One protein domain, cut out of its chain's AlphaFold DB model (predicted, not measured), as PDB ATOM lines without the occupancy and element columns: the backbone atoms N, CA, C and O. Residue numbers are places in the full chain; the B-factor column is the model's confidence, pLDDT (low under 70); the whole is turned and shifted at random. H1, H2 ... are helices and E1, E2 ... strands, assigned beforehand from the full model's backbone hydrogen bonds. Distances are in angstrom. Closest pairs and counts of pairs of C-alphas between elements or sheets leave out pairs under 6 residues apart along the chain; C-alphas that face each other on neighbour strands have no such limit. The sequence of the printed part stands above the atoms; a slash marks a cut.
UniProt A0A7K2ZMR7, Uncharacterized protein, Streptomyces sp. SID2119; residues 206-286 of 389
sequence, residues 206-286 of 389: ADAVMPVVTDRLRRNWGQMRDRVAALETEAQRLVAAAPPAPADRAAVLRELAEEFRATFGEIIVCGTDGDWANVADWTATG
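What this domain is: This is residues 206 to 286 of the 389 residues of an uncharacterized protein of Streptomyces sp. SID2119 (UniProt A0A7K2ZMR7). A long helix, H1, sticks out with residues 206 to 230 and makes most of the length; past its other end H2 folds back as a helical hairpin, and short H3 packs side by side with H2. A small strand hairpin, E1 and E2, joins H2 to H3. The 81 printed residues, mostly helix, run H1, H2, E1, E2, H3, with an antiparallel sheet; the whole is loose, radius of gyration of the C-alphas 16.7 A, spanning 58 by 27 by 21 A.

Where its parts are: E1 is residues 268 to 270, E2 276 to 278. H1, 206 to 241, 51.5 A, begins at C-alpha (-5.025, -35.481, 63.142). H2 is 246 to 264, 27.4 A; H3, 279 to 285, ends at C-alpha (-4.872, 5.531, 44.787).

How they stand to each other: In the hairpin of E1 and E2, antiparallel at 145 degrees, N 269 and O 277 are 2.9 A apart, within hydrogen-bond range. H3 touches H2, closest C-alphas Ala 280 and Ala 257, 4.6 A, at a shallow tilt of 4 degrees, opposite ways. H1 touches H2 with residues 235 to 239 alone, closest C-alphas Val 239 and Arg 249, 7.5 A, at a shallow tilt of 21 degrees, opposite ways. H1 and H3 are apart. Every O i to N i+4 pair is within hydrogen-bond range in H2 and H3, 30 of 32 in H1.

The domain as a whole: The C-alphas farthest apart, Asp 207 and Ala 245, are 58.6 A apart. The printed part has no cut, its links are tight, and pLDDT is under 70 at 206, 270 to 276 and 286.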
ATOM      1  N   ALA A 206      -5.081 -36.939  63.147       63.84
ATOM      2  CA  ALA A 206      -5.025 -35.481  63.142       63.84
ATOM      3  C   ALA A 206      -3.674 -34.966  63.673       63.84
ATOM      4  O   ALA A 206      -3.052 -34.122  63.028       63.84
ATOM      5  N   ASP A 207      -3.159 -35.518  64.772       70.38
ATOM      6  CA  ASP A 207      -1.858 -35.142  65.340       70.38
ATOM      7  C   ASP A 207      -0.681 -35.452  64.401       70.38
ATOM      8  O   ASP A 207       0.313 -34.724  64.403       70.38
ATOM      9  N   ALA A 208      -0.786 -36.482  63.558       70.75
ATOM     10  CA  ALA A 208       0.227 -36.803  62.553       70.75
ATOM     11  C   ALA A 208       0.138 -35.905  61.303       70.75
ATOM     12  O   ALA A 208       1.163 -35.486  60.757       70.75
ATOM     13  N   VAL A 209      -1.077 -35.587  60.844       72.50
ATOM     14  CA  VAL A 209      -1.318 -34.849  59.591       72.50
ATOM     15  C   VAL A 209      -1.206 -33.333  59.782       72.50
ATOM     16  O   VAL A 209      -0.621 -32.636  58.945       72.50
ATOM     17  N   MET A 210      -1.714 -32.799  60.893       78.25
ATOM     18  CA  MET A 210      -1.779 -31.355  61.135       78.25
ATOM     19  C   MET A 210      -0.409 -30.657  61.153       78.25
ATOM     20  O   MET A 210      -0.318 -29.553  60.603       78.25
ATOM     21  N   PRO A 211       0.682 -31.239  61.687       82.62
ATOM     22  CA  PRO A 211       2.010 -30.636  61.601       82.62
ATOM     23  C   PRO A 211       2.515 -30.501  60.161       82.62
ATOM     24  O   PRO A 211       3.089 -29.469  59.817       82.62
ATOM     25  N   VAL A 212       2.262 -31.498  59.304       77.44
ATOM     26  CA  VAL A 212       2.684 -31.488  57.891       77.44
ATOM     27  C   VAL A 212       1.920 -30.419  57.110       77.44
ATOM     28  O   VAL A 212       2.523 -29.637  56.370       77.44
ATOM     29  N   VAL A 213       0.603 -30.328  57.321       76.44
ATOM     30  CA  VAL A 213      -0.243 -29.287  56.715       76.44
ATOM     31  C   VAL A 213       0.179 -27.898  57.202       76.44
ATOM     32  O   VAL A 213       0.364 -26.988  56.393       76.44
ATOM     33  N   THR A 214       0.412 -27.740  58.507       80.31
ATOM     34  CA  THR A 214       0.838 -26.465  59.106       80.31
ATOM     35  C   THR A 214       2.206 -26.022  58.588       80.31
ATOM     36  O   THR A 214       2.401 -24.841  58.302       80.31
ATOM     37  N   ASP A 215       3.158 -26.945  58.435       80.69
ATOM     38  CA  ASP A 215       4.483 -26.642  57.893       80.69
ATOM     39  C   ASP A 215       4.421 -26.236  56.413       80.69
ATOM     40  O   ASP A 215       5.042 -25.248  56.011       80.69
ATOM     41  N   ARG A 216       3.609 -26.934  55.606       76.44
ATOM     42  CA  ARG A 216       3.379 -26.575  54.200       76.44
ATOM     43  C   ARG A 216       2.749 -25.188  54.070       76.44
ATOM     44  O   ARG A 216       3.237 -24.372  53.291       76.44
ATOM     45  N   LEU A 217       1.721 -24.889  54.867       79.19
ATOM     46  CA  LEU A 217       1.095 -23.564  54.896       79.19
ATOM     47  C   LEU A 217       2.085 -22.480  55.337       79.19
ATOM     48  O   LEU A 217       2.140 -21.418  54.722       79.19
ATOM     49  N   ARG A 218       2.923 -22.754  56.345       81.19
ATOM     50  CA  ARG A 218       3.957 -21.819  56.811       81.19
ATOM     51  C   ARG A 218       5.000 -21.529  55.730       81.19
ATOM     52  O   ARG A 218       5.387 -20.371  55.569       81.19
ATOM     53  N   ARG A 219       5.450 -22.545  54.986       79.75
ATOM     54  CA  ARG A 219       6.394 -22.373  53.868       79.75
ATOM     55  C   ARG A 219       5.779 -21.577  52.722       79.75
ATOM     56  O   ARG A 219       6.400 -20.619  52.265       79.75
ATOM     57  N   ASN A 220       4.552 -21.910  52.324       74.50
ATOM     58  CA  ASN A 220       3.821 -21.170  51.295       74.50
ATOM     59  C   ASN A 220       3.622 -19.702  51.701       74.50
ATOM     60  O   ASN A 220       3.856 -18.797  50.902       74.50
ATOM     61  N   TRP A 221       3.271 -19.457  52.965       80.62
ATOM     62  CA  TRP A 221       3.136 -18.110  53.515       80.62
ATOM     63  C   TRP A 221       4.457 -17.333  53.501       80.62
ATOM     64  O   TRP A 221       4.479 -16.161  53.133       80.62
ATOM     65  N   GLY A 222       5.571 -17.980  53.860       85.62
ATOM     66  CA  GLY A 222       6.905 -17.379  53.784       85.62
ATOM     67  C   GLY A 222       7.259 -16.934  52.365       85.62
ATOM     68  O   GLY A 222       7.612 -15.778  52.160       85.62
ATOM     69  N   GLN A 223       7.065 -17.815  51.379       79.88
ATOM     70  CA  GLN A 223       7.312 -17.496  49.968       79.88
ATOM     71  C   GLN A 223       6.419 -16.357  49.462       79.88
ATOM     72  O   GLN A 223       6.893 -15.462  48.765       79.88
ATOM     73  N   MET A 224       5.134 -16.361  49.825       75.69
ATOM     74  CA  MET A 224       4.199 -15.303  49.446       75.69
ATOM     75  C   MET A 224       4.596 -13.956  50.060       75.69
ATOM     76  O   MET A 224       4.645 -12.956  49.350       75.69
ATOM     77  N   ARG A 225       4.958 -13.931  51.347       83.44
ATOM     78  CA  ARG A 225       5.443 -12.723  52.028       83.44
ATOM     79  C   ARG A 225       6.710 -12.173  51.373       83.44
ATOM     80  O   ARG A 225       6.806 -10.969  51.165       83.44
ATOM     81  N   ASP A 226       7.664 -13.036  51.037       84.31
ATOM     82  CA  ASP A 226       8.923 -12.608  50.426       84.31
ATOM     83  C   ASP A 226       8.688 -12.061  48.998       84.31
ATOM     84  O   ASP A 226       9.300 -11.064  48.613       84.31
ATOM     85  N   ARG A 227       7.729 -12.625  48.242       80.19
ATOM     86  CA  ARG A 227       7.277 -12.068  46.949       80.19
ATOM     87  C   ARG A 227       6.603 -10.704  47.103       80.19
ATOM     88  O   ARG A 227       6.903  -9.804  46.325       80.19
ATOM     89  N   VAL A 228       5.727 -10.535  48.096       78.94
ATOM     90  CA  VAL A 228       5.084  -9.240  48.382       78.94
ATOM     91  C   VAL A 228       6.134  -8.190  48.751       78.94
ATOM     92  O   VAL A 228       6.117  -7.104  48.186       78.94
ATOM     93  N   ALA A 229       7.109  -8.521  49.602       80.31
ATOM     94  CA  ALA A 229       8.191  -7.602  49.967       80.31
ATOM     95  C   ALA A 229       9.067  -7.197  48.762       80.31
ATOM     96  O   ALA A 229       9.482  -6.038  48.648       80.31
ATOM     97  N   ALA A 230       9.333  -8.128  47.839       81.00
ATOM     98  CA  ALA A 230      10.050  -7.832  46.598       81.00
ATOM     99  C   ALA A 230       9.262  -6.863  45.699       81.00
ATOM    100  O   ALA A 230       9.832  -5.910  45.172       81.00
ATOM    101  N   LEU A 231       7.946  -7.062  45.581       78.62
ATOM    102  CA  LEU A 231       7.068  -6.179  44.812       78.62
ATOM    103  C   LEU A 231       6.895  -4.808  45.454       78.62
ATOM    104  O   LEU A 231       6.918  -3.810  44.745       78.62
ATOM    105  N   GLU A 232       6.782  -4.727  46.779       80.62
ATOM    106  CA  GLU A 232       6.777  -3.445  47.491       80.62
ATOM    107  C   GLU A 232       8.075  -2.670  47.243       80.62
ATOM    108  O   GLU A 232       8.041  -1.458  47.022       80.62
ATOM    109  N   THR A 233       9.216  -3.364  47.233       84.88
ATOM    110  CA  THR A 233      10.519  -2.754  46.929       84.88
ATOM    111  C   THR A 233      10.567  -2.231  45.494       84.88
ATOM    112  O   THR A 233      11.003  -1.100  45.267       84.88
ATOM    113  N   GLU A 234      10.083  -3.009  44.523       82.75
ATOM    114  CA  GLU A 234      10.046  -2.587  43.119       82.75
ATOM    115  C   GLU A 234       9.051  -1.441  42.891       82.75
ATOM    116  O   GLU A 234       9.387  -0.452  42.244       82.75
ATOM    117  N   ALA A 235       7.872  -1.492  43.514       77.38
ATOM    118  CA  ALA A 235       6.893  -0.411  43.485       77.38
ATOM    119  C   ALA A 235       7.479   0.894  44.047       77.38
ATOM    120  O   ALA A 235       7.330   1.957  43.444       77.38
ATOM    121  N   GLN A 236       8.206   0.834  45.169       81.94
ATOM    122  CA  GLN A 236       8.904   1.999  45.723       81.94
ATOM    123  C   GLN A 236       9.981   2.532  44.770       81.94
ATOM    124  O   GLN A 236      10.108   3.750  44.620       81.94
ATOM    125  N   ARG A 237      10.725   1.645  44.094       89.31
ATOM    126  CA  ARG A 237      11.725   2.020  43.085       89.31
ATOM    127  C   ARG A 237      11.082   2.743  41.901       89.31
ATOM    128  O   ARG A 237      11.585   3.786  41.489       89.31
ATOM    129  N   LEU A 238       9.961   2.230  41.393       82.69
ATOM    130  CA  LEU A 238       9.207   2.831  40.290       82.69
ATOM    131  C   LEU A 238       8.606   4.184  40.682       82.69
ATOM    132  O   LEU A 238       8.737   5.153  39.938       82.69
ATOM    133  N   VAL A 239       8.032   4.298  41.883       80.38
ATOM    134  CA  VAL A 239       7.511   5.572  42.405       80.38
ATOM    135  C   VAL A 239       8.624   6.610  42.575       80.38
ATOM    136  O   VAL A 239       8.402   7.783  42.287       80.38
ATOM    137  N   ALA A 240       9.819   6.202  43.011       83.19
ATOM    138  CA  ALA A 240      10.970   7.097  43.134       83.19
ATOM    139  C   ALA A 240      11.548   7.529  41.773       83.19
ATOM    140  O   ALA A 240      12.114   8.617  41.672       83.19
ATOM    141  N   ALA A 241      11.416   6.690  40.741       80.00
ATOM    142  CA  ALA A 241      11.863   6.975  39.378       80.00
ATOM    143  C   ALA A 241      10.831   7.754  38.540       80.00
ATOM    144  O   ALA A 241      11.186   8.292  37.490       80.00
ATOM    145  N   ALA A 242       9.571   7.815  38.981       77.38
ATOM    146  CA  ALA A 242       8.507   8.498  38.259       77.38
ATOM    147  C   ALA A 242       8.767  10.019  38.174       77.38
ATOM    148  O   ALA A 242       9.148  10.640  39.174       77.38
ATOM    149  N   PRO A 243       8.553  10.648  37.002       79.88
ATOM    150  CA  PRO A 243       8.729  12.085  36.847       79.88
ATOM    151  C   PRO A 243       7.780  12.869  37.776       79.88
ATOM    152  O   PRO A 243       6.680  12.411  38.082       79.88
ATOM    153  N   PRO A 244       8.169  14.077  38.228       75.25
ATOM    154  CA  PRO A 244       7.429  14.838  39.239       75.25
ATOM    155  C   PRO A 244       6.072  15.381  38.754       75.25
ATOM    156  O   PRO A 244       5.341  15.984  39.543       75.25
ATOM    157  N   ALA A 245       5.728  15.206  37.475       76.25
ATOM    158  CA  ALA A 245       4.464  15.663  36.921       76.25
ATOM    159  C   ALA A 245       3.297  14.774  37.424       76.25
ATOM    160  O   ALA A 245       3.333  13.552  37.257       76.25
ATOM    161  N   PRO A 246       2.229  15.352  38.010       70.25
ATOM    162  CA  PRO A 246       1.136  14.592  38.633       70.25
ATOM    163  C   PRO A 246       0.416  13.600  37.705       70.25
ATOM    164  O   PRO A 246      -0.043  12.556  38.165       70.25
ATOM    165  N   ALA A 247       0.318  13.916  36.409       71.88
ATOM    166  CA  ALA A 247      -0.369  13.080  35.424       71.88
ATOM    167  C   ALA A 247       0.384  11.769  35.142       71.88
ATOM    168  O   ALA A 247      -0.239  10.710  35.041       71.88
ATOM    169  N   ASP A 248       1.715  11.826  35.105       75.75
ATOM    170  CA  ASP A 248       2.559  10.667  34.809       75.75
ATOM    171  C   ASP A 248       2.575   9.688  35.990       75.75
ATOM    172  O   ASP A 248       2.513   8.474  35.809       75.75
ATOM    173  N   ARG A 249       2.532  10.206  37.224       74.31
ATOM    174  CA  ARG A 249       2.447   9.381  38.437       74.31
ATOM    175  C   ARG A 249       1.156   8.558  38.506       74.31
ATOM    176  O   ARG A 249       1.195   7.399  38.908       74.31
ATOM    177  N   ALA A 250       0.020   9.133  38.115       76.56
ATOM    178  CA  ALA A 250      -1.264   8.429  38.122       76.56
ATOM    179  C   ALA A 250      -1.358   7.343  37.036       76.56
ATOM    180  O   ALA A 250      -2.114   6.387  37.201       76.56
ATOM    181  N   ALA A 251      -0.627   7.490  35.926       80.44
ATOM    182  CA  ALA A 251      -0.530   6.459  34.896       80.44
ATOM    183  C   ALA A 251       0.299   5.263  35.390       80.44
ATOM    184  O   ALA A 251      -0.180   4.134  35.328       80.44
ATOM    185  N   VAL A 252       1.464   5.526  35.995       77.88
ATOM    186  CA  VAL A 252       2.343   4.485  36.560       77.88
ATOM    187  C   VAL A 252       1.643   3.678  37.662       77.88
ATOM    188  O   VAL A 252       1.761   2.457  37.704       77.88
ATOM    189  N   LEU A 253       0.869   4.327  38.541       79.81
ATOM    190  CA  LEU A 253       0.134   3.622  39.605       79.81
ATOM    191  C   LEU A 253      -0.998   2.726  39.075       79.81
ATOM    192  O   LEU A 253      -1.298   1.706  39.692       79.81
ATOM    193  N   ARG A 254      -1.619   3.084  37.944       82.94
ATOM    194  CA  ARG A 254      -2.639   2.246  37.293       82.94
ATOM    195  C   ARG A 254      -2.025   1.017  36.632       82.94
ATOM    196  O   ARG A 254      -2.534  -0.076  36.837       82.94
ATOM    197  N   GLU A 255      -0.916   1.191  35.920       82.00
ATOM    198  CA  GLU A 255      -0.175   0.086  35.298       82.00
ATOM    199  C   GLU A 255       0.302  -0.926  36.353       82.00
ATOM    200  O   GLU A 255       0.076  -2.127  36.216       82.00
ATOM    201  N   LEU A 256       0.834  -0.436  37.478       79.62
ATOM    202  CA  LEU A 256       1.239  -1.284  38.603       79.62
ATOM    203  C   LEU A 256       0.050  -2.046  39.221       79.62
ATOM    204  O   LEU A 256       0.177  -3.215  39.583       79.62
ATOM    205  N   ALA A 257      -1.113  -1.401  39.351       79.25
ATOM    206  CA  ALA A 257      -2.320  -2.042  39.868       79.25
ATOM    207  C   ALA A 257      -2.846  -3.143  38.926       79.25
ATOM    208  O   ALA A 257      -3.315  -4.182  39.395       79.25
ATOM    209  N   GLU A 258      -2.748  -2.940  37.611       81.94
ATOM    210  CA  GLU A 258      -3.100  -3.944  36.602       81.94
ATOM    211  C   GLU A 258      -2.132  -5.132  36.621       81.94
ATOM    212  O   GLU A 258      -2.585  -6.278  36.636       81.94
ATOM    213  N   GLU A 259      -0.823  -4.887  36.717       78.62
ATOM    214  CA  GLU A 259       0.189  -5.943  36.856       78.62
ATOM    215  C   GLU A 259      -0.013  -6.755  38.147       78.62
ATOM    216  O   GLU A 259       0.063  -7.990  38.147       78.62
ATOM    217  N   PHE A 260      -0.352  -6.077  39.248       76.19
ATOM    218  CA  PHE A 260      -0.678  -6.728  40.514       76.19
ATOM    219  C   PHE A 260      -1.917  -7.626  40.381       76.19
ATOM    220  O   PHE A 260      -1.888  -8.788  40.794       76.19
ATOM    221  N   ARG A 261      -2.988  -7.124  39.747       79.62
ATOM    222  CA  ARG A 261      -4.217  -7.891  39.489       79.62
ATOM    223  C   ARG A 261      -3.956  -9.088  38.568       79.62
ATOM    224  O   ARG A 261      -4.482 -10.167  38.824       79.62
ATOM    225  N   ALA A 262      -3.114  -8.933  37.546       73.94
ATOM    226  CA  ALA A 262      -2.733 -10.020  36.644       73.94
ATOM    227  C   ALA A 262      -1.914 -11.115  37.350       73.94
ATOM    228  O   ALA A 262      -2.076 -12.297  37.055       73.94
ATOM    229  N   THR A 263      -1.056 -10.735  38.302       74.44
ATOM    230  CA  THR A 263      -0.162 -11.674  38.994       74.44
ATOM    231  C   THR A 263      -0.855 -12.431  40.128       74.44
ATOM    232  O   THR A 263      -0.532 -13.596  40.370       74.44
ATOM    233  N   PHE A 264      -1.782 -11.786  40.841       75.06
ATOM    234  CA  PHE A 264      -2.358 -12.334  42.076       75.06
ATOM    235  C   PHE A 264      -3.881 -12.497  42.074       75.06
ATOM    236  O   PHE A 264      -4.425 -13.037  43.036       75.06
ATOM    237  N   GLY A 265      -4.573 -12.062  41.019       81.88
ATOM    238  CA  GLY A 265      -6.033 -12.010  40.994       81.88
ATOM    239  C   GLY A 265      -6.598 -10.950  41.944       81.88
ATOM    240  O   GLY A 265      -5.920  -9.990  42.321       81.88
ATOM    241  N   GLU A 266      -7.866 -11.104  42.328       76.12
ATOM    242  CA  GLU A 266      -8.487 -10.238  43.331       76.12
ATOM    243  C   GLU A 266      -8.043 -10.630  44.740       76.12
ATOM    244  O   GLU A 266      -8.460 -11.648  45.292       76.12
ATOM    245  N   ILE A 267      -7.206  -9.786  45.343       75.38
ATOM    246  CA  ILE A 267      -6.862  -9.884  46.759       75.38
ATOM    247  C   ILE A 267      -7.677  -8.846  47.520       75.38
ATOM    248  O   ILE A 267      -7.516  -7.644  47.304       75.38
ATOM    249  N   ILE A 268      -8.499  -9.319  48.455       74.19
ATOM    250  CA  ILE A 268      -9.269  -8.474  49.365       74.19
ATOM    251  C   ILE A 268      -8.594  -8.484  50.737       74.19
ATOM    252  O   ILE A 268      -8.353  -9.546  51.314       74.19
ATOM    253  N   VAL A 269      -8.299  -7.301  51.273       72.88
ATOM    254  CA  VAL A 269      -7.705  -7.137  52.606       72.88
ATOM    255  C   VAL A 269      -8.670  -6.361  53.486       72.88
ATOM    256  O   VAL A 269      -9.303  -5.404  53.040       72.88
ATOM    257  N   CYS A 270      -8.776  -6.778  54.744       64.06
ATOM    258  CA  CYS A 270      -9.513  -6.044  55.759       64.06
ATOM    259  C   CYS A 270      -8.652  -4.878  56.261       64.06
ATOM    260  O   CYS A 270      -7.557  -5.087  56.792       64.06
ATOM    261  N   GLY A 271      -9.136  -3.655  56.065       65.50
ATOM    262  CA  GLY A 271      -8.567  -2.442  56.633       65.50
ATOM    263  C   GLY A 271      -8.791  -2.357  58.144       65.50
ATOM    264  O   GLY A 271      -9.595  -3.083  58.729       65.50
ATOM    265  N   THR A 272      -8.095  -1.427  58.796       54.94
ATOM    266  CA  THR A 272      -8.167  -1.229  60.256       54.94
ATOM    267  C   THR A 272      -9.559  -0.847  60.759       54.94
ATOM    268  O   THR A 272      -9.860  -1.088  61.927       54.94
ATOM    269  N   ASP A 273     -10.404  -0.309  59.878       65.62
ATOM    270  CA  ASP A 273     -11.770   0.117  60.188       65.62
ATOM    271  C   ASP A 273     -12.826  -0.963  59.881       65.62
ATOM    272  O   ASP A 273     -14.018  -0.745  60.078       65.62
ATOM    273  N   GLY A 274     -12.397  -2.156  59.445       59.94
ATOM    274  CA  GLY A 274     -13.287  -3.261  59.076       59.94
ATOM    275  C   GLY A 274     -13.794  -3.215  57.633       59.94
ATOM    276  O   GLY A 274     -14.552  -4.100  57.234       59.94
ATOM    277  N   ASP A 275     -13.362  -2.223  56.854       68.44
ATOM    278  CA  ASP A 275     -13.657  -2.132  55.427       68.44
ATOM    279  C   ASP A 275     -12.788  -3.103  54.631       68.44
ATOM    280  O   ASP A 275     -11.580  -3.215  54.844       68.44
ATOM    281  N   TRP A 276     -13.406  -3.805  53.689       65.44
ATOM    282  CA  TRP A 276     -12.720  -4.717  52.785       65.44
ATOM    283  C   TRP A 276     -12.383  -3.977  51.497       65.44
ATOM    284  O   TRP A 276     -13.280  -3.487  50.813       65.44
ATOM    285  N   ALA A 277     -11.098  -3.892  51.165       72.75
ATOM    286  CA  ALA A 277     -10.636  -3.227  49.954       72.75
ATOM    287  C   ALA A 277      -9.807  -4.177  49.093       72.75
ATOM    288  O   ALA A 277      -9.033  -4.995  49.601       72.75
ATOM    289  N   ASN A 278      -9.955  -4.045  47.775       77.00
ATOM    290  CA  ASN A 278      -9.095  -4.723  46.821       77.00
ATOM    291  C   ASN A 278      -7.711  -4.046  46.813       77.00
ATOM    292  O   ASN A 278      -7.613  -2.822  46.699       77.00
ATOM    293  N   VAL A 279      -6.634  -4.832  46.928       71.94
ATOM    294  CA  VAL A 279      -5.252  -4.310  46.965       71.94
ATOM    295  C   VAL A 279      -4.904  -3.515  45.709       71.94
ATOM    296  O   VAL A 279      -4.196  -2.510  45.800       71.94
ATOM    297  N   ALA A 280      -5.409  -3.923  44.543       72.31
ATOM    298  CA  ALA A 280      -5.153  -3.227  43.286       72.31
ATOM    299  C   ALA A 280      -5.790  -1.827  43.287       72.31
ATOM    300  O   ALA A 280      -5.138  -0.849  42.919       72.31
ATOM    301  N   ASP A 281      -7.020  -1.705  43.787       74.69
ATOM    302  CA  ASP A 281      -7.725  -0.419  43.859       74.69
ATOM    303  C   ASP A 281      -7.046   0.524  44.858       74.69
ATOM    304  O   ASP A 281      -6.882   1.717  44.604       74.69
ATOM    305  N   TRP A 282      -6.543  -0.022  45.963       76.44
ATOM    306  CA  TRP A 282      -5.728   0.726  46.916       76.44
ATOM    307  C   TRP A 282      -4.405   1.209  46.315       76.44
ATOM    308  O   TRP A 282      -4.039   2.376  46.472       76.44
ATOM    309  N   THR A 283      -3.724   0.345  45.563       75.19
ATOM    310  CA  THR A 283      -2.468   0.668  44.871       75.19
ATOM    311  C   THR A 283      -2.666   1.787  43.846       75.19
ATOM    312  O   THR A 283      -1.871   2.729  43.804       75.19
ATOM    313  N   ALA A 284      -3.779   1.766  43.106       72.81
ATOM    314  CA  ALA A 284      -4.132   2.799  42.134       72.81
ATOM    315  C   ALA A 284      -4.327   4.194  42.768       72.81
ATOM    316  O   ALA A 284      -4.106   5.210  42.107       72.81
ATOM    317  N   THR A 285      -4.699   4.262  44.052       73.25
ATOM    318  CA  THR A 285      -4.872   5.531  44.787       73.25
ATOM    319  C   THR A 285      -3.594   6.045  45.460       73.25
ATOM    320  O   THR A 285      -3.546   7.200  45.883       73.25
ATOM    321  N   GLY A 286      -2.544   5.221  45.563       64.31
ATOM    322  CA  GLY A 286      -1.306   5.571  46.269       64.31
ATOM    323  C   GLY A 286      -1.438   5.631  47.799       64.31
ATOM    324  O   GLY A 286      -0.594   6.245  48.460       64.31
TER     325      GLY A 286